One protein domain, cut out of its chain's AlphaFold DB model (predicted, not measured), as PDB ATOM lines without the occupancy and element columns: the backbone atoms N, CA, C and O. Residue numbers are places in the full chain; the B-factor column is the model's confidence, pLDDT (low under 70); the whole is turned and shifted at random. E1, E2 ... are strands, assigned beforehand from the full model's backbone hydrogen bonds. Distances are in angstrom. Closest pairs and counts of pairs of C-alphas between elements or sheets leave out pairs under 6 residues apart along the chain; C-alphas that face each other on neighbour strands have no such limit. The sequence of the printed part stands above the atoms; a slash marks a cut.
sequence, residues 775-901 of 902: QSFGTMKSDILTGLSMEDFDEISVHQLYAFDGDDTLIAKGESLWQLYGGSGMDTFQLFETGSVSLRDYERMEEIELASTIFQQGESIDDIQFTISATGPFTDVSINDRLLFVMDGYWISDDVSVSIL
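AT A GLANCE: This is residues 775 to 901 of the 902 residues of an uncharacterized protein of Synechococcus sp. (strain CC9311) (UniProt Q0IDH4). This is a chain wound in stacked, flattened turns: from E2 to E7 it passes back and forth between two sheets that lie face to face, their strands nearly aligned, as a sandwich. At one end of the stack the hairpin strands E8 and E9 widen the larger sheet beside E10, and E11 closes the edge of the smaller one; the sheets are only partly face to face. The printed part has 127 residues with no named helix and eleven strands, E1 to E11 in order; the class is all strand, though under half of the residues, 58, are in named elements. The larger sheet runs E1 E2 E4 E6 E10 E9 E8 and is mixed, while E3 E5 E7 E11 is all parallel. The whole is compact, with a radius of gyration of the C-alphas of 14.0 A and spans of 34 by 30 by 28 A.

HOW THE PARTS SIT: Begin with the larger, twisted sheet, at E2, residues 798 to 805, and E4, residues 817 to 824. They are parallel at 9 degrees, and you will find N 799 and O 817 at 2.8 A. On the other side of E2, the edge strand E1, residues 775 to 777, is parallel to it, with N 776 and O 800 at 2.9 A. Beyond E4 comes E6, residues 837 to 841, parallel at 22 degrees, with N 838 and O 818 at 2.8 A. Next, E10, residues 882 to 888, is parallel to E6, with N 839 and O 886 at 2.8 A. E9, residues 874 to 879, and E10 form a hairpin, with N 884 and O 877 at 2.7 A. The edge strand E8, residues 864 to 868, forms a hairpin with E9, with N 865 and O 878 at 2.8 A. E8, E9 and E10 are a meander, each strand the antiparallel neighbour of the one before. Now look at the second sheet: E3, residues 809 to 812, is parallel to E5, residues 828 to 831, with N 810 and O 828 at 2.8 A. E7, residues 847 to 850, is parallel to E5, with N 829 and O 847 at 2.8 A. E11, residues 897 to 900, is parallel to E7 at 33 degrees, with N 848 and O 897 at 2.9 A. The two sheets make a sandwich, two sheets face to face, with the facing parts 10.0 A centre to centre and the strands of the one at 7 degrees to those of the other. Between them, the closest C-alphas of E3 and E4 are those of Ala 812 and Trp 818, 6.5 A apart. E10 and E11 are apart.

IN THESE COORDINATES: Find C-alpha 775 at (14.065, 30.423, -4.388), where E1 begins. C-alpha 817 at (14.718, 27.475, -16.084) opens E4, 23.0 A long; E2 runs 22.5 A. E10 spans 18.0 A, E9 16.5 A, E8 12.7 A and E6 12.1 A. E3, E5, E7 and E11 have four residues each; E11 ends with C-alpha 900 at (23.789, 8.134, -15.996).

THE WHOLE: The C-alphas farthest apart are those of Met 780 and Gly 858, 41.1 A. The printed part has no cut. The long links are E1 to E2, 20 residues, and E7 to E8, 13 residues; within the first, residues 784 to 785 pair in parallel with residues 809 to 810 of E3. The mean pLDDT of the printed part is 85.2, and residues 787 to 796, 815, 834 to 835 and 870 to 872 are under 70.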
ATOM      1  N   GLN A 775      12.930  30.928  -5.165       88.62
ATOM      2  CA  GLN A 775      14.065  30.423  -4.388       88.62
ATOM      3  C   GLN A 775      13.648  29.257  -3.489       88.62
ATOM      4  O   GLN A 775      12.558  29.252  -2.912       88.62
ATOM      5  N   SER A 776      14.517  28.263  -3.349       90.81
ATOM      6  CA  SER A 776      14.412  27.210  -2.341       90.81
ATOM      7  C   SER A 776      15.777  26.986  -1.708       90.81
ATOM      8  O   SER A 776      16.776  26.814  -2.403       90.81
ATOM      9  N   PHE A 777      15.786  27.011  -0.383       93.31
ATOM     10  CA  PHE A 777      16.980  26.998   0.449       93.31
ATOM     11  C   PHE A 777      17.065  25.667   1.198       93.31
ATOM     12  O   PHE A 777      16.064  25.233   1.775       93.31
ATOM     13  N   GLY A 778      18.239  25.041   1.161       93.25
ATOM     14  CA  GLY A 778      18.614  23.904   1.993       93.25
ATOM     15  C   GLY A 778      18.949  24.323   3.424       93.25
ATOM     16  O   GLY A 778      18.480  25.347   3.937       93.25
ATOM     17  N   THR A 779      19.741  23.494   4.081       92.62
ATOM     18  CA  THR A 779      20.163  23.597   5.473       92.62
ATOM     19  C   THR A 779      21.691  23.538   5.564       92.62
ATOM     20  O   THR A 779      22.376  23.599   4.561       92.62
ATOM     21  N   MET A 780      22.255  23.465   6.773       91.50
ATOM     22  CA  MET A 780      23.713  23.292   6.956       91.50
ATOM     23  C   MET A 780      24.089  21.812   7.146       91.50
ATOM     24  O   MET A 780      24.880  21.462   8.041       91.50
ATOM     25  N   LYS A 781      23.356  20.939   6.452       92.06
ATOM     26  CA  LYS A 781      23.421  19.475   6.487       92.06
ATOM     27  C   LYS A 781      23.018  18.956   5.105       92.06
ATOM     28  O   LYS A 781      22.186  19.573   4.464       92.06
ATOM     29  N   SER A 782      23.452  17.737   4.781       95.38
ATOM     30  CA  SER A 782      23.027  17.023   3.571       95.38
ATOM     31  C   SER A 782      21.507  17.001   3.366       95.38
ATOM     32  O   SER A 782      20.761  16.448   4.188       95.38
ATOM     33  N   ASP A 783      21.087  17.499   2.214       95.00
ATOM     34  CA  ASP A 783      19.723  17.707   1.767       95.00
ATOM     35  C   ASP A 783      19.451  17.049   0.405       95.00
ATOM     36  O   ASP A 783      20.335  16.751  -0.397       95.00
ATOM     37  N   ILE A 784      18.165  16.826   0.118       94.56
ATOM     38  CA  ILE A 784      17.687  16.474  -1.225       94.56
ATOM     39  C   ILE A 784      16.696  17.553  -1.659       94.56
ATOM     40  O   ILE A 784      15.565  17.610  -1.164       94.56
ATOM     41  N   LEU A 785      17.104  18.394  -2.606       91.81
ATOM     42  CA  LEU A 785      16.352  19.556  -3.071       91.81
ATOM     43  C   LEU A 785      15.746  19.276  -4.449       91.81
ATOM     44  O   LEU A 785      16.454  18.956  -5.390       91.81
ATOM     45  N   THR A 786      14.425  19.410  -4.587       81.69
ATOM     46  CA  THR A 786      13.691  19.108  -5.844       81.69
ATOM     47  C   THR A 786      12.919  20.296  -6.421       81.69
ATOM     48  O   THR A 786      12.222  20.151  -7.425       81.69
ATOM     49  N   GLY A 787      13.032  21.471  -5.791       67.12
ATOM     50  CA  GLY A 787      12.191  22.639  -6.063       67.12
ATOM     51  C   GLY A 787      10.708  22.433  -5.727       67.12
ATOM     52  O   GLY A 787      10.267  21.350  -5.343       67.12
ATOM     53  N   LEU A 788       9.921  23.508  -5.815       58.53
ATOM     54  CA  LEU A 788       8.478  23.477  -5.546       58.53
ATOM     55  C   LEU A 788       7.708  22.788  -6.691       58.53
ATOM     56  O   LEU A 788       8.142  22.797  -7.841       58.53
ATOM     57  N   SER A 789       6.556  22.178  -6.387       49.66
ATOM     58  CA  SER A 789       5.790  21.394  -7.369       49.66
ATOM     59  C   SER A 789       5.250  22.254  -8.526       49.66
ATOM     60  O   SER A 789       4.744  23.350  -8.299       49.66
ATOM     61  N   MET A 790       5.303  21.731  -9.761       51.38
ATOM     62  CA  MET A 790       4.865  22.412 -10.999       51.38
ATOM     63  C   MET A 790       3.382  22.836 -11.021       51.38
ATOM     64  O   MET A 790       2.980  23.554 -11.930       51.38
ATOM     65  N   GLU A 791       2.547  22.398 -10.070       51.75
ATOM     66  CA  GLU A 791       1.125  22.782 -10.029       51.75
ATOM     67  C   GLU A 791       0.902  24.249  -9.602       51.75
ATOM     68  O   GLU A 791      -0.207  24.757  -9.772       51.75
ATOM     69  N   ASP A 792       1.943  24.941  -9.118       49.34
ATOM     70  CA  ASP A 792       1.832  26.272  -8.504       49.34
ATOM     71  C   ASP A 792       2.409  27.442  -9.340       49.34
ATOM     72  O   ASP A 792       2.280  28.592  -8.913       49.34
ATOM     73  N   PHE A 793       3.022  27.211 -10.516       54.59
ATOM     74  CA  PHE A 793       3.789  28.260 -11.222       54.59
ATOM     75  C   PHE A 793       3.669  28.243 -12.758       54.59
ATOM     76  O   PHE A 793       3.469  27.198 -13.372       54.59
ATOM     77  N   ASP A 794       3.815  29.421 -13.382       56.41
ATOM     78  CA  ASP A 794       3.874  29.583 -14.842       56.41
ATOM     79  C   ASP A 794       5.158  28.944 -15.414       56.41
ATOM     80  O   ASP A 794       6.243  29.146 -14.859       56.41
ATOM     81  N   GLU A 795       5.046  28.259 -16.565       53.25
ATOM     82  CA  GLU A 795       6.099  27.507 -17.298       53.25
ATOM     83  C   GLU A 795       7.380  28.313 -17.657       53.25
ATOM     84  O   GLU A 795       8.292  27.776 -18.274       53.25
ATOM     85  N   ILE A 796       7.481  29.598 -17.288       60.94
ATOM     86  CA  ILE A 796       8.571  30.524 -17.667       60.94
ATOM     87  C   ILE A 796       9.383  31.012 -16.441       60.94
ATOM     88  O   ILE A 796      10.342  31.770 -16.578       60.94
ATOM     89  N   SER A 797       9.034  30.589 -15.222       71.50
ATOM     90  CA  SER A 797       9.709  31.059 -13.999       71.50
ATOM     91  C   SER A 797      11.134  30.492 -13.868       71.50
ATOM     92  O   SER A 797      11.374  29.320 -14.158       71.50
ATOM     93  N   VAL A 798      12.089  31.313 -13.409       83.81
ATOM     94  CA  VAL A 798      13.440  30.854 -13.028       83.81
ATOM     95  C   VAL A 798      13.387  30.293 -11.613       83.81
ATOM     96  O   VAL A 798      12.938  30.987 -10.704       83.81
ATOM     97  N   HIS A 799      13.859  29.067 -11.414       86.12
ATOM     98  CA  HIS A 799      13.952  28.409 -10.114       86.12
ATOM     99  C   HIS A 799      15.408  28.342  -9.657       86.12
ATOM    100  O   HIS A 799      16.281  27.920 -10.414       86.12
ATOM    101  N   GLN A 800      15.655  28.743  -8.414       90.69
ATOM    102  CA  GLN A 800      16.961  28.710  -7.766       90.69
ATOM    103  C   GLN A 800      16.929  27.726  -6.596       90.69
ATOM    104  O   GLN A 800      16.097  27.870  -5.697       90.69
ATOM    105  N   LEU A 801      17.821  26.734  -6.615       92.75
ATOM    106  CA  LEU A 801      18.059  25.819  -5.497       92.75
ATOM    107  C   LEU A 801      19.427  26.123  -4.904       92.75
ATOM    108  O   LEU A 801      20.403  26.119  -5.647       92.75
ATOM    109  N   TYR A 802      19.486  26.379  -3.603       93.75
ATOM    110  CA  TYR A 802      20.728  26.692  -2.904       93.75
ATOM    111  C   TYR A 802      20.878  25.768  -1.704       93.75
ATOM    112  O   TYR A 802      20.028  25.831  -0.811       93.75
ATOM    113  N   ALA A 803      21.893  24.904  -1.700       93.88
ATOM    114  CA  ALA A 803      21.993  23.838  -0.706       93.88
ATOM    115  C   ALA A 803      22.815  24.214   0.542       93.88
ATOM    116  O   ALA A 803      22.386  23.885   1.639       93.88
ATOM    117  N   PHE A 804      23.794  25.116   0.399       92.94
ATOM    118  CA  PHE A 804      24.652  25.679   1.458       92.94
ATOM    119  C   PHE A 804      25.785  24.760   1.924       92.94
ATOM    120  O   PHE A 804      26.914  25.010   1.517       92.94
ATOM    121  N   ASP A 805      25.536  23.815   2.832       91.44
ATOM    122  CA  ASP A 805      26.579  22.982   3.455       91.44
ATOM    123  C   ASP A 805      26.090  21.540   3.632       91.44
ATOM    124  O   ASP A 805      25.002  21.311   4.163       91.44
ATOM    125  N   GLY A 806      26.939  20.571   3.301       91.69
ATOM    126  CA  GLY A 806      26.648  19.143   3.345       91.69
ATOM    127  C   GLY A 806      26.804  18.483   1.978       91.69
ATOM    128  O   GLY A 806      26.911  19.146   0.966       91.69
ATOM    129  N   ASP A 807      26.838  17.148   1.943       95.75
ATOM    130  CA  ASP A 807      26.795  16.420   0.667       95.75
ATOM    131  C   ASP A 807      25.343  16.416   0.157       95.75
ATOM    132  O   ASP A 807      24.524  15.624   0.649       95.75
ATOM    133  N   ASP A 808      25.016  17.315  -0.768       96.50
ATOM    134  CA  ASP A 808      23.650  17.607  -1.189       96.50
ATOM    135  C   ASP A 808      23.274  16.950  -2.520       96.50
ATOM    136  O   ASP A 808      24.096  16.598  -3.364       96.50
ATOM    137  N   THR A 809      21.974  16.753  -2.741       96.44
ATOM    138  CA  THR A 809      21.438  16.326  -4.040       96.44
ATOM    139  C   THR A 809      20.447  17.352  -4.569       96.44
ATOM    140  O   THR A 809      19.336  17.483  -4.049       96.44
ATOM    141  N   LEU A 810      20.812  18.043  -5.649       94.88
ATOM    142  CA  LEU A 810      19.996  19.060  -6.303       94.88
ATOM    143  C   LEU A 810      19.356  18.485  -7.570       94.88
ATOM    144  O   LEU A 810      20.033  18.065  -8.505       94.88
ATOM    145  N   ILE A 811      18.028  18.479  -7.612       91.81
ATOM    146  CA  ILE A 811      17.240  17.814  -8.646       91.81
ATOM    147  C   ILE A 811      16.519  18.859  -9.498       91.81
ATOM    148  O   ILE A 811      15.574  19.504  -9.040       91.81
ATOM    149  N   ALA A 812      16.916  18.968 -10.768       88.62
ATOM    150  CA  ALA A 812      16.240  19.787 -11.772       88.62
ATOM    151  C   ALA A 812      15.319  18.924 -12.646       88.62
ATOM    152  O   ALA A 812      15.759  18.032 -13.385       88.62
ATOM    153  N   LYS A 813      14.014  19.204 -12.575       82.19
ATOM    154  CA  LYS A 813      12.975  18.445 -13.280       82.19
ATOM    155  C   LYS A 813      11.907  19.366 -13.874       82.19
ATOM    156  O   LYS A 813      11.467  20.299 -13.215       82.19
ATOM    157  N   GLY A 814      11.438  19.051 -15.081       75.00
ATOM    158  CA  GLY A 814      10.449  19.850 -15.813       75.00
ATOM    159  C   GLY A 814      11.085  20.826 -16.808       75.00
ATOM    160  O   GLY A 814      12.307  20.954 -16.874       75.00
ATOM    161  N   GLU A 815      10.245  21.538 -17.565       69.69
ATOM    162  CA  GLU A 815      10.670  22.479 -18.620       69.69
ATOM    163  C   GLU A 815      11.054  23.887 -18.104       69.69
ATOM    164  O   GLU A 815      11.321  24.783 -18.904       69.69
ATOM    165  N   SER A 816      11.119  24.095 -16.784       74.06
ATOM    166  CA  SER A 816      11.510  25.377 -16.178       74.06
ATOM    167  C   SER A 816      12.990  25.738 -16.398       74.06
ATOM    168  O   SER A 816      13.824  24.894 -16.737       74.06
ATOM    169  N   LEU A 817      13.331  27.007 -16.151       86.00
ATOM    170  CA  LEU A 817      14.718  27.475 -16.084       86.00
ATOM    171  C   LEU A 817      15.275  27.201 -14.683       86.00
ATOM    172  O   LEU A 817      14.725  27.707 -13.706       86.00
ATOM    173  N   TRP A 818      16.359  26.437 -14.577       88.31
ATOM    174  CA  TRP A 818      16.950  26.050 -13.291       88.31
ATOM    175  C   TRP A 818      18.323  26.678 -13.092       88.31
ATOM    176  O   TRP A 818      19.154  26.685 -13.997       88.31
ATOM    177  N   GLN A 819      18.571  27.161 -11.881       91.62
ATOM    178  CA  GLN A 819      19.874  27.599 -11.402       91.62
ATOM    179  C   GLN A 819      20.175  26.846 -10.107       91.62
ATOM    180  O   GLN A 819      19.447  26.985  -9.124       91.62
ATOM    181  N   LEU A 820      21.198  26.001 -10.136       93.44
ATOM    182  CA  LEU A 820      21.549  25.116  -9.030       93.44
ATOM    183  C   LEU A 820      22.841  25.607  -8.385       93.44
ATOM    184  O   LEU A 820      23.811  25.855  -9.104       93.44
ATOM    185  N   TYR A 821      22.828  25.747  -7.063       93.88
ATOM    186  CA  TYR A 821      23.969  26.164  -6.262       93.88
ATOM    187  C   TYR A 821      24.249  25.082  -5.213       93.88
ATOM    188  O   TYR A 821      23.449  24.946  -4.283       93.88
ATOM    189  N   GLY A 822      25.317  24.301  -5.411       92.56
ATOM    190  CA  GLY A 822      25.714  23.225  -4.501       92.56
ATOM    191  C   GLY A 822      26.095  23.774  -3.131       92.56
ATOM    192  O   GLY A 822      25.369  23.605  -2.158       92.56
ATOM    193  N   GLY A 823      27.103  24.638  -3.091       91.12
ATOM    194  CA  GLY A 823      27.648  25.145  -1.841       91.12
ATOM    195  C   GLY A 823      28.842  24.302  -1.416       91.12
ATOM    196  O   GLY A 823      29.646  23.896  -2.242       91.12
ATOM    197  N   SER A 824      29.027  24.119  -0.113       88.38
ATOM    198  CA  SER A 824      30.152  23.363   0.435       88.38
ATOM    199  C   SER A 824      29.781  21.904   0.666       88.38
ATOM    200  O   SER A 824      28.948  21.609   1.514       88.38
ATOM    201  N   GLY A 825      30.487  20.987   0.014       89.69
ATOM    202  CA  GLY A 825      30.252  19.557   0.176       89.69
ATOM    203  C   GLY A 825      30.618  18.777  -1.074       89.69
ATOM    204  O   GLY A 825      31.249  19.300  -1.986       89.69
ATOM    205  N   MET A 826      30.282  17.488  -1.095       93.19
ATOM    206  CA  MET A 826      30.335  16.683  -2.313       93.19
ATOM    207  C   MET A 826      28.929  16.555  -2.895       93.19
ATOM    208  O   MET A 826      28.210  15.596  -2.596       93.19
ATOM    209  N   ASP A 827      28.565  17.503  -3.749       95.88
ATOM    210  CA  ASP A 827      27.204  17.614  -4.256       95.88
ATOM    211  C   ASP A 827      26.932  16.768  -5.498       95.88
ATOM    212  O   ASP A 827      27.816  16.379  -6.271       95.88
ATOM    213  N   THR A 828      25.652  16.447  -5.676       96.56
ATOM    214  CA  THR A 828      25.125  15.684  -6.805       96.56
ATOM    215  C   THR A 828      24.016  16.458  -7.514       96.56
ATOM    216  O   THR A 828      22.973  16.754  -6.933       96.56
ATOM    217  N   PHE A 829      24.184  16.720  -8.809       95.19
ATOM    218  CA  PHE A 829      23.205  17.416  -9.645       95.19
ATOM    219  C   PHE A 829      22.469  16.422 -10.540       95.19
ATOM    220  O   PHE A 829      23.030  15.904 -11.506       95.19
ATOM    221  N   GLN A 830      21.191  16.168 -10.259       93.69
ATOM    222  CA  GLN A 830      20.367  15.243 -11.042       93.69
ATOM    223  C   GLN A 830      19.504  15.991 -12.055       93.69
ATOM    224  O   GLN A 830      18.608  16.758 -11.689       93.69
ATOM    225  N   LEU A 831      19.735  15.732 -13.344       91.44
ATOM    226  CA  LEU A 831      19.068  16.430 -14.446       91.44
ATOM    227  C   LEU A 831      18.134  15.475 -15.200       91.44
ATOM    228  O   LEU A 831      18.575  14.452 -15.728       91.44
ATOM    229  N   PHE A 832      16.837  15.797 -15.271       84.75
ATOM    230  CA  PHE A 832      15.821  14.885 -15.826       84.75
ATOM    231  C   PHE A 832      15.336  15.209 -17.250       84.75
ATOM    232  O   PHE A 832      15.038  14.288 -18.020       84.75
ATOM    233  N   GLU A 833      15.216  16.488 -17.610       71.75
ATOM    234  CA  GLU A 833      14.591  16.957 -18.860       71.75
ATOM    235  C   GLU A 833      15.375  18.136 -19.468       71.75
ATOM    236  O   GLU A 833      16.210  18.739 -18.802       71.75
ATOM    237  N   THR A 834      15.129  18.468 -20.744       59.03
ATOM    238  CA  THR A 834      15.882  19.483 -21.516       59.03
ATOM    239  C   THR A 834      15.430  20.929 -21.252       59.03
ATOM    240  O   THR A 834      15.347  21.725 -22.190       59.03
ATOM    241  N   GLY A 835      15.079  21.267 -20.010       62.56
ATOM    242  CA  GLY A 835      14.988  22.669 -19.590       62.56
ATOM    243  C   GLY A 835      16.378  23.318 -19.624       62.56
ATOM    244  O   GLY A 835      17.391  22.618 -19.640       62.56
ATOM    245  N   SER A 836      16.466  24.651 -19.655       81.50
ATOM    246  CA  SER A 836      17.776  25.306 -19.534       81.50
ATOM    247  C   SER A 836      18.220  25.242 -18.075       81.50
ATOM    248  O   SER A 836      17.665  25.935 -17.219       81.50
ATOM    249  N   VAL A 837      19.189  24.374 -17.797       90.06
ATOM    250  CA  VAL A 837      19.815  24.243 -16.481       90.06
ATOM    251  C   VAL A 837      21.145  24.989 -16.487       90.06
ATOM    252  O   VAL A 837      21.959  24.835 -17.399       90.06
ATOM    253  N   SER A 838      21.372  25.796 -15.459       91.56
ATOM    254  CA  SER A 838      22.673  26.364 -15.133       91.56
ATOM    255  C   SER A 838      23.136  25.815 -13.792       91.56
ATOM    256  O   SER A 838      22.454  26.001 -12.783       91.56
ATOM    257  N   LEU A 839      24.293  25.167 -13.776       93.44
ATOM    258  CA  LEU A 839      25.028  24.896 -12.547       93.44
ATOM    259  C   LEU A 839      25.835  26.167 -12.265       93.44
ATOM    260  O   LEU A 839      26.611  26.593 -13.119       93.44
ATOM    261  N   ARG A 840      25.497  26.847 -11.166       91.44
ATOM    262  CA  ARG A 840      25.999  28.182 -10.793       91.44
ATOM    263  C   ARG A 840      26.970  28.151  -9.613       91.44
ATOM    264  O   ARG A 840      27.444  29.204  -9.200       91.44
ATOM    265  N   ASP A 841      27.142  26.976  -9.036       91.06
ATOM    266  CA  ASP A 841      28.123  26.658  -8.015       91.06
ATOM    267  C   ASP A 841      28.384  25.156  -8.130       91.06
ATOM    268  O   ASP A 841      27.771  24.363  -7.419       91.06
ATOM    269  N   TYR A 842      29.125  24.781  -9.177       91.25
ATOM    270  CA  TYR A 842      29.681  23.438  -9.329       91.25
ATOM    271  C   TYR A 842      31.143  23.476  -8.891       91.25
ATOM    272  O   TYR A 842      31.919  24.285  -9.405       91.25
ATOM    273  N   GLU A 843      31.539  22.583  -7.998       89.19
ATOM    274  CA  GLU A 843      32.908  22.397  -7.547       89.19
ATOM    275  C   GLU A 843      33.543  21.127  -8.134       89.19
ATOM    276  O   GLU A 843      32.906  20.171  -8.589       89.19
ATOM    277  N   ARG A 844      34.878  21.106  -8.173       86.31
ATOM    278  CA  ARG A 844      35.613  19.973  -8.741       86.31
ATOM    279  C   ARG A 844      35.315  18.687  -7.957       86.31
ATOM    280  O   ARG A 844      35.515  18.651  -6.751       86.31
ATOM    281  N   MET A 845      35.058  17.595  -8.686       84.25
ATOM    282  CA  MET A 845      34.736  16.241  -8.186       84.25
ATOM    283  C   MET A 845      33.274  16.014  -7.785       84.25
ATOM    284  O   MET A 845      32.927  14.867  -7.499       84.25
ATOM    285  N   GLU A 846      32.425  17.035  -7.827       93.94
ATOM    286  CA  GLU A 846      30.978  16.861  -7.703       93.94
ATOM    287  C   GLU A 846      30.408  16.063  -8.879       93.94
ATOM    288  O   GLU A 846      30.982  16.023  -9.977       93.94
ATOM    289  N   GLU A 847      29.272  15.403  -8.660       95.50
ATOM    290  CA  GLU A 847      28.693  14.473  -9.626       95.50
ATOM    291  C   GLU A 847      27.493  15.076 -10.361       95.50
ATOM    292  O   GLU A 847      26.567  15.609  -9.758       95.50
ATOM    293  N   ILE A 848      27.475  14.955 -11.689       94.81
ATOM    294  CA  ILE A 848      26.319  15.306 -12.518       94.81
ATOM    295  C   ILE A 848      25.680  14.014 -13.025       94.81
ATOM    296  O   ILE A 848      26.253  13.302 -13.853       94.81
ATOM    297  N   GLU A 849      24.464  13.724 -12.580       94.94
ATOM    298  CA  GLU A 849      23.714  12.540 -12.989       94.94
ATOM    299  C   GLU A 849      22.647  12.914 -14.021       94.94
ATOM    300  O   GLU A 849      21.690  13.644 -13.750       94.94
ATOM    301  N   LEU A 850      22.778  12.379 -15.234       93.19
ATOM    302  CA  LEU A 850      21.827  12.618 -16.317       93.19
ATOM    303  C   LEU A 850      20.803  11.489 -16.392       93.19
ATOM    304  O   LEU A 850      21.150  10.315 -16.555       93.19
ATOM    305  N   ALA A 851      19.518  11.834 -16.343       91.00
ATOM    306  CA  ALA A 851      18.464  10.860 -16.567       91.00
ATOM    307  C   ALA A 851      18.513  10.318 -18.000       91.00
ATOM    308  O   ALA A 851      18.709  11.048 -18.976       91.00
ATOM    309  N   SER A 852      18.225   9.022 -18.146       88.81
ATOM    310  CA  SER A 852      18.174   8.360 -19.459       88.81
ATOM    311  C   SER A 852      17.194   9.005 -20.454       88.81
ATOM    312  O   SER A 852      17.341   8.826 -21.660       88.81
ATOM    313  N   THR A 853      16.219   9.780 -19.969       86.44
ATOM    314  CA  THR A 853      15.243  10.541 -20.764       86.44
ATOM    315  C   THR A 853      15.850  11.690 -21.568       86.44
ATOM    316  O   THR A 853      15.238  12.110 -22.549       86.44
ATOM    317  N   ILE A 854      17.040  12.179 -21.207       87.31
ATOM    318  CA  ILE A 854      17.746  13.237 -21.945       87.31
ATOM    319  C   ILE A 854      18.235  12.726 -23.311       87.31
ATOM    320  O   ILE A 854      18.222  13.462 -24.305       87.31
ATOM    321  N   PHE A 855      18.618  11.451 -23.390       88.88
ATOM    322  CA  PHE A 855      19.227  10.848 -24.572       88.88
ATOM    323  C   PHE A 855      18.172  10.431 -25.605       88.88
ATOM    324  O   PHE A 855      17.224   9.697 -25.317       88.88
ATOM    325  N   GLN A 856      18.352  10.869 -26.851       89.50
ATOM    326  CA  GLN A 856      17.579  10.374 -27.985       89.50
ATOM    327  C   GLN A 856      18.051   8.974 -28.391       89.50
ATOM    328  O   GLN A 856      19.110   8.487 -27.996       89.50
ATOM    329  N   GLN A 857      17.251   8.291 -29.215       88.06
ATOM    330  CA  GLN A 857      17.577   6.940 -29.659       88.06
ATOM    331  C   GLN A 857      18.927   6.902 -30.394       88.06
ATOM    332  O   GLN A 857      19.036   7.364 -31.528       88.06
ATOM    333  N   GLY A 858      19.910   6.246 -29.776       87.00
ATOM    334  CA  GLY A 858      21.254   6.076 -30.328       87.00
ATOM    335  C   GLY A 858      22.306   7.014 -29.740       87.00
ATOM    336  O   GLY A 858      23.469   6.816 -30.068       87.00
ATOM    337  N   GLU A 859      21.917   7.959 -28.881       91.38
ATOM    338  CA  GLU A 859      22.841   8.795 -28.108       91.38
ATOM    339  C   GLU A 859      23.303   8.062 -26.840       91.38
ATOM    340  O   GLU A 859      22.546   7.285 -26.245       91.38
ATOM    341  N   SER A 860      24.540   8.314 -26.418       90.56
ATOM    342  CA  SER A 860      25.087   7.876 -25.132       90.56
ATOM    343  C   SER A 860      25.831   9.008 -24.424       90.56
ATOM    344  O   SER A 860      26.036  10.090 -24.970       90.56
ATOM    345  N   ILE A 861      26.258   8.749 -23.186       90.38
ATOM    346  CA  ILE A 861      27.082   9.680 -22.408       90.38
ATOM    347  C   ILE A 861      28.412  10.024 -23.102       90.38
ATOM    348  O   ILE A 861      28.918  11.128 -22.940       90.38
ATOM    349  N   ASP A 862      28.936   9.117 -23.936       90.62
ATOM    350  CA  ASP A 862      30.176   9.330 -24.693       90.62
ATOM    351  C   ASP A 862      30.011  10.377 -25.812       90.62
ATOM    352  O   ASP A 862      31.006  10.856 -26.358       90.62
ATOM    353  N   ASP A 863      28.769  10.728 -26.170       91.38
ATOM    354  CA  ASP A 863      28.457  11.743 -27.181       91.38
ATOM    355  C   ASP A 863      28.400  13.171 -26.600       91.38
ATOM    356  O   ASP A 863      28.185  14.127 -27.353       91.38
ATOM    357  N   ILE A 864      28.579  13.337 -25.280       91.00
ATOM    358  CA  ILE A 864      28.582  14.649 -24.617       91.00
ATOM    359  C   ILE A 864      29.818  15.451 -25.026       91.00
ATOM    360  O   ILE A 864      30.955  14.979 -24.993       91.00
ATOM    361  N   GLN A 865      29.586  16.708 -25.385       90.56
ATOM    362  CA  GLN A 865      30.592  17.671 -25.797       90.56
ATOM    363  C   GLN A 865      30.628  18.839 -24.818       90.56
ATOM    364  O   GLN A 865      29.610  19.491 -24.582       90.56
ATOM    365  N   PHE A 866      31.824  19.130 -24.312       89.31
ATOM    366  CA  PHE A 866      32.111  20.295 -23.483       89.31
ATOM    367  C   PHE A 866      32.732  21.388 -24.349       89.31
ATOM    368  O   PHE A 866      33.831  21.217 -24.887       89.31
ATOM    369  N   THR A 867      32.040  22.514 -24.480       88.06
ATOM    370  CA  THR A 867      32.584  23.718 -25.107       88.06
ATOM    371  C   THR A 867      33.061  24.645 -24.007       88.06
ATOM    372  O   THR A 867      32.298  25.421 -23.441       88.06
ATOM    373  N   ILE A 868      34.349  24.531 -23.694       81.19
ATOM    374  CA  ILE A 868      35.010  25.394 -22.719       81.19
ATOM    375  C   ILE A 868      35.237  26.744 -23.385       81.19
ATOM    376  O   ILE A 868      35.900  26.832 -24.428       81.19
ATOM    377  N   SER A 869      34.678  27.797 -22.802       75.69
ATOM    378  CA  SER A 869      34.851  29.134 -23.341       75.69
ATOM    379  C   SER A 869      36.319  29.563 -23.280       75.69
ATOM    380  O   SER A 869      36.989  29.471 -22.254       75.69
ATOM    381  N   ALA A 870      36.836  30.065 -24.404       67.12
ATOM    382  CA  ALA A 870      38.180  30.641 -24.465       67.12
ATOM    383  C   ALA A 870      38.228  32.084 -23.931       67.12
ATOM    384  O   ALA A 870      39.313  32.651 -23.795       67.12
ATOM    385  N   THR A 871      37.065  32.701 -23.701       61.84
ATOM    386  CA  THR A 871      36.930  34.137 -23.405       61.84
ATOM    387  C   THR A 871      35.995  34.439 -22.238       61.84
ATOM    388  O   THR A 871      35.771  35.608 -21.950       61.84
ATOM    389  N   GLY A 872      35.431  33.427 -21.579       68.62
ATOM    390  CA  GLY A 872      34.439  33.606 -20.523       68.62
ATOM    391  C   GLY A 872      34.428  32.441 -19.536       68.62
ATOM    392  O   GLY A 872      35.073  31.425 -19.791       68.62
ATOM    393  N   PRO A 873      33.724  32.588 -18.410       79.69
ATOM    394  CA  PRO A 873      33.766  31.645 -17.302       79.69
ATOM    395  C   PRO A 873      32.636  30.616 -17.391       79.69
ATOM    396  O   PRO A 873      31.995  30.323 -16.394       79.69
ATOM    397  N   PHE A 874      32.330  30.116 -18.585       85.81
ATOM    398  CA  PHE A 874      31.286  29.112 -18.747       85.81
ATOM    399  C   PHE A 874      31.752  27.960 -19.610       85.81
ATOM    400  O   PHE A 874      32.505  28.136 -20.577       85.81
ATOM    401  N   THR A 875      31.211  26.795 -19.284       87.88
ATOM    402  CA  THR A 875      31.307  25.594 -20.095       87.88
ATOM    403  C   THR A 875      29.911  25.191 -20.537       87.88
ATOM    404  O   THR A 875      29.077  24.793 -19.722       87.88
ATOM    405  N   ASP A 876      29.671  25.266 -21.846       89.88
ATOM    406  CA  ASP A 876      28.455  24.722 -22.442       89.88
ATOM    407  C   ASP A 876      28.606  23.207 -22.567       89.88
ATOM    408  O   ASP A 876      29.568  22.713 -23.167       89.88
ATOM    409  N   VAL A 877      27.637  22.460 -22.045       90.19
ATOM    410  CA  VAL A 877      27.596  21.001 -22.155       90.19
ATOM    411  C   VAL A 877      26.475  20.619 -23.103       90.19
ATOM    412  O   VAL A 877      25.324  20.983 -22.887       90.19
ATOM    413  N   SER A 878      26.790  19.908 -24.184       89.75
ATOM    414  CA  SER A 878      25.841  19.638 -25.270       89.75
ATOM    415  C   SER A 878      25.947  18.219 -25.825       89.75
ATOM    416  O   SER A 878      26.964  17.553 -25.668       89.75
ATOM    417  N   ILE A 879      24.899  17.753 -26.504       89.69
ATOM    418  CA  ILE A 879      24.908  16.539 -27.338       89.69
ATOM    419  C   ILE A 879      24.388  16.927 -28.719       89.69
ATOM    420  O   ILE A 879      23.271  17.429 -28.820       89.69
ATOM    421  N   ASN A 880      25.152  16.666 -29.786       84.06
ATOM    422  CA  ASN A 880      24.730  16.921 -31.174       84.06
ATOM    423  C   ASN A 880      24.127  18.334 -31.382       84.06
ATOM    424  O   ASN A 880      23.024  18.466 -31.913       84.06
ATOM    425  N   ASP A 881      24.826  19.378 -30.919       81.50
ATOM    426  CA  ASP A 881      24.409  20.795 -30.944       81.50
ATOM    427  C   ASP A 881      23.205  21.163 -30.042       81.50
ATOM    428  O   ASP A 881      22.783  22.321 -30.006       81.50
ATOM    429  N   ARG A 882      22.646  20.217 -29.276       87.31
ATOM    430  CA  ARG A 882      21.626  20.484 -28.248       87.31
ATOM    431  C   ARG A 882      22.306  20.765 -26.911       87.31
ATOM    432  O   ARG A 882      22.859  19.844 -26.310       87.31
ATOM    433  N   LEU A 883      22.228  22.011 -26.442       88.50
ATOM    434  CA  LEU A 883      22.662  22.404 -25.099       88.50
ATOM    435  C   LEU A 883      21.876  21.608 -24.045       88.50
ATOM    436  O   LEU A 883      20.646  21.598 -24.068       88.50
ATOM    437  N   LEU A 884      22.597  20.921 -23.164       88.50
ATOM    438  CA  LEU A 884      22.053  20.205 -22.015       88.50
ATOM    439  C   LEU A 884      22.004  21.127 -20.798       88.50
ATOM    440  O   LEU A 884      20.952  21.286 -20.192       88.50
ATOM    441  N   PHE A 885      23.140  21.736 -20.463       90.94
ATOM    442  CA  PHE A 885      23.281  22.657 -19.342       90.94
ATOM    443  C   PHE A 885      24.530  23.525 -19.519       90.94
ATOM    444  O   PHE A 885      25.403  23.222 -20.337       90.94
ATOM    445  N   VAL A 886      24.595  24.610 -18.754       90.69
ATOM    446  CA  VAL A 886      25.765  25.490 -18.659       90.69
ATOM    447  C   VAL A 886      26.346  25.356 -17.260       90.69
ATOM    448  O   VAL A 886      25.598  25.375 -16.286       90.69
ATOM    449  N   MET A 887      27.662  25.225 -17.161       89.88
ATOM    450  CA  MET A 887      28.389  25.259 -15.893       89.88
ATOM    451  C   MET A 887      29.183  26.550 -15.801       89.88
ATOM    452  O   MET A 887      29.863  26.909 -16.763       89.88
ATOM    453  N   ASP A 888      29.118  27.226 -14.666       87.38
ATOM    454  CA  ASP A 888      29.942  28.388 -14.382       87.38
ATOM    455  C   ASP A 888      31.346  27.982 -13.914       87.38
ATOM    456  O   ASP A 888      31.528  26.938 -13.306       87.38
ATOM    457  N   GLY A 889      32.360  28.782 -14.222       78.94
ATOM    458  CA  GLY A 889      33.766  28.489 -13.955       78.94
ATOM    459  C   GLY A 889      34.591  28.114 -15.190       78.94
ATOM    460  O   GLY A 889      34.119  28.037 -16.327       78.94
ATOM    461  N   TYR A 890      35.885  27.913 -14.951       78.25
ATOM    462  CA  TYR A 890      36.872  27.557 -15.968       78.25
ATOM    463  C   TYR A 890      37.253  26.086 -15.816       78.25
ATOM    464  O   TYR A 890      38.113  25.738 -15.010       78.25
ATOM    465  N   TRP A 891      36.621  25.224 -16.607       82.31
ATOM    466  CA  TRP A 891      36.768  23.773 -16.477       82.31
ATOM    467  C   TRP A 891      37.587  23.174 -17.608       82.31
ATOM    468  O   TRP A 891      37.559  23.658 -18.738       82.31
ATOM    469  N   ILE A 892      38.264  22.064 -17.328       81.00
ATOM    470  CA  ILE A 892      38.686  21.115 -18.363       81.00
ATOM    471  C   ILE A 892      37.759  19.899 -18.332       81.00
ATOM    472  O   ILE A 892      37.218  19.560 -17.285       81.00
ATOM    473  N   SER A 893      37.577  19.219 -19.466       78.25
ATOM    474  CA  SER A 893      36.644  18.082 -19.571       78.25
ATOM    475  C   SER A 893      36.911  16.974 -18.550       78.25
ATOM    476  O   SER A 893      35.979  16.320 -18.108       78.25
ATOM    477  N   ASP A 894      38.176  16.776 -18.172       84.12
ATOM    478  CA  ASP A 894      38.591  15.739 -17.221       84.12
ATOM    479  C   ASP A 894      38.242  16.087 -15.761       84.12
ATOM    480  O   ASP A 894      38.309  15.211 -14.902       84.12
ATOM    481  N   ASP A 895      37.890  17.345 -15.474       83.62
ATOM    482  CA  ASP A 895      37.479  17.793 -14.139       83.62
ATOM    483  C   ASP A 895      35.976  17.619 -13.888       83.62
ATOM    484  O   ASP A 895      35.557  17.671 -12.733       83.62
ATOM    485  N   VAL A 896      35.180  17.393 -14.939       88.06
ATOM    486  CA  VAL A 896      33.723  17.267 -14.834       88.06
ATOM    487  C   VAL A 896      33.322  15.797 -14.760       88.06
ATOM    488  O   VAL A 896      33.558  15.024 -15.692       88.06
ATOM    489  N   SER A 897      32.677  15.410 -13.660       91.19
ATOM    490  CA  SER A 897      32.147  14.057 -13.478       91.19
ATOM    491  C   SER A 897      30.700  13.989 -13.954       91.19
ATOM    492  O   SER A 897      29.820  14.618 -13.371       91.19
ATOM    493  N   VAL A 898      30.443  13.216 -15.013       92.62
ATOM    494  CA  VAL A 898      29.084  12.970 -15.520       92.62
ATOM    495  C   VAL A 898      28.804  11.474 -15.543       92.62
ATOM    496  O   VAL A 898      29.607  10.689 -16.057       92.62
ATOM    497  N   SER A 899      27.641  11.077 -15.034       94.19
ATOM    498  CA  SER A 899      27.162   9.695 -15.029       94.19
ATOM    499  C   SER A 899      25.696   9.605 -15.479       94.19
ATOM    500  O   SER A 899      25.015  10.608 -15.703       94.19
ATOM    501  N   ILE A 900      25.211   8.380 -15.716       92.38
ATOM    502  CA  ILE A 900      23.789   8.134 -15.996       92.38
ATOM    503  C   ILE A 900      23.113   7.804 -14.671       92.38
ATOM    504  O   ILE A 900      23.535   6.861 -14.000       92.38
ATOM    505  N   LEU A 901      22.031   8.517 -14.363       88.50
ATOM    506  CA  LEU A 901      21.211   8.269 -13.181       88.50
ATOM    507  C   LEU A 901      20.700   6.814 -13.166       88.50
ATOM    508  O   LEU A 901      20.099   6.354 -14.147       88.50
TER     509      LEU A 901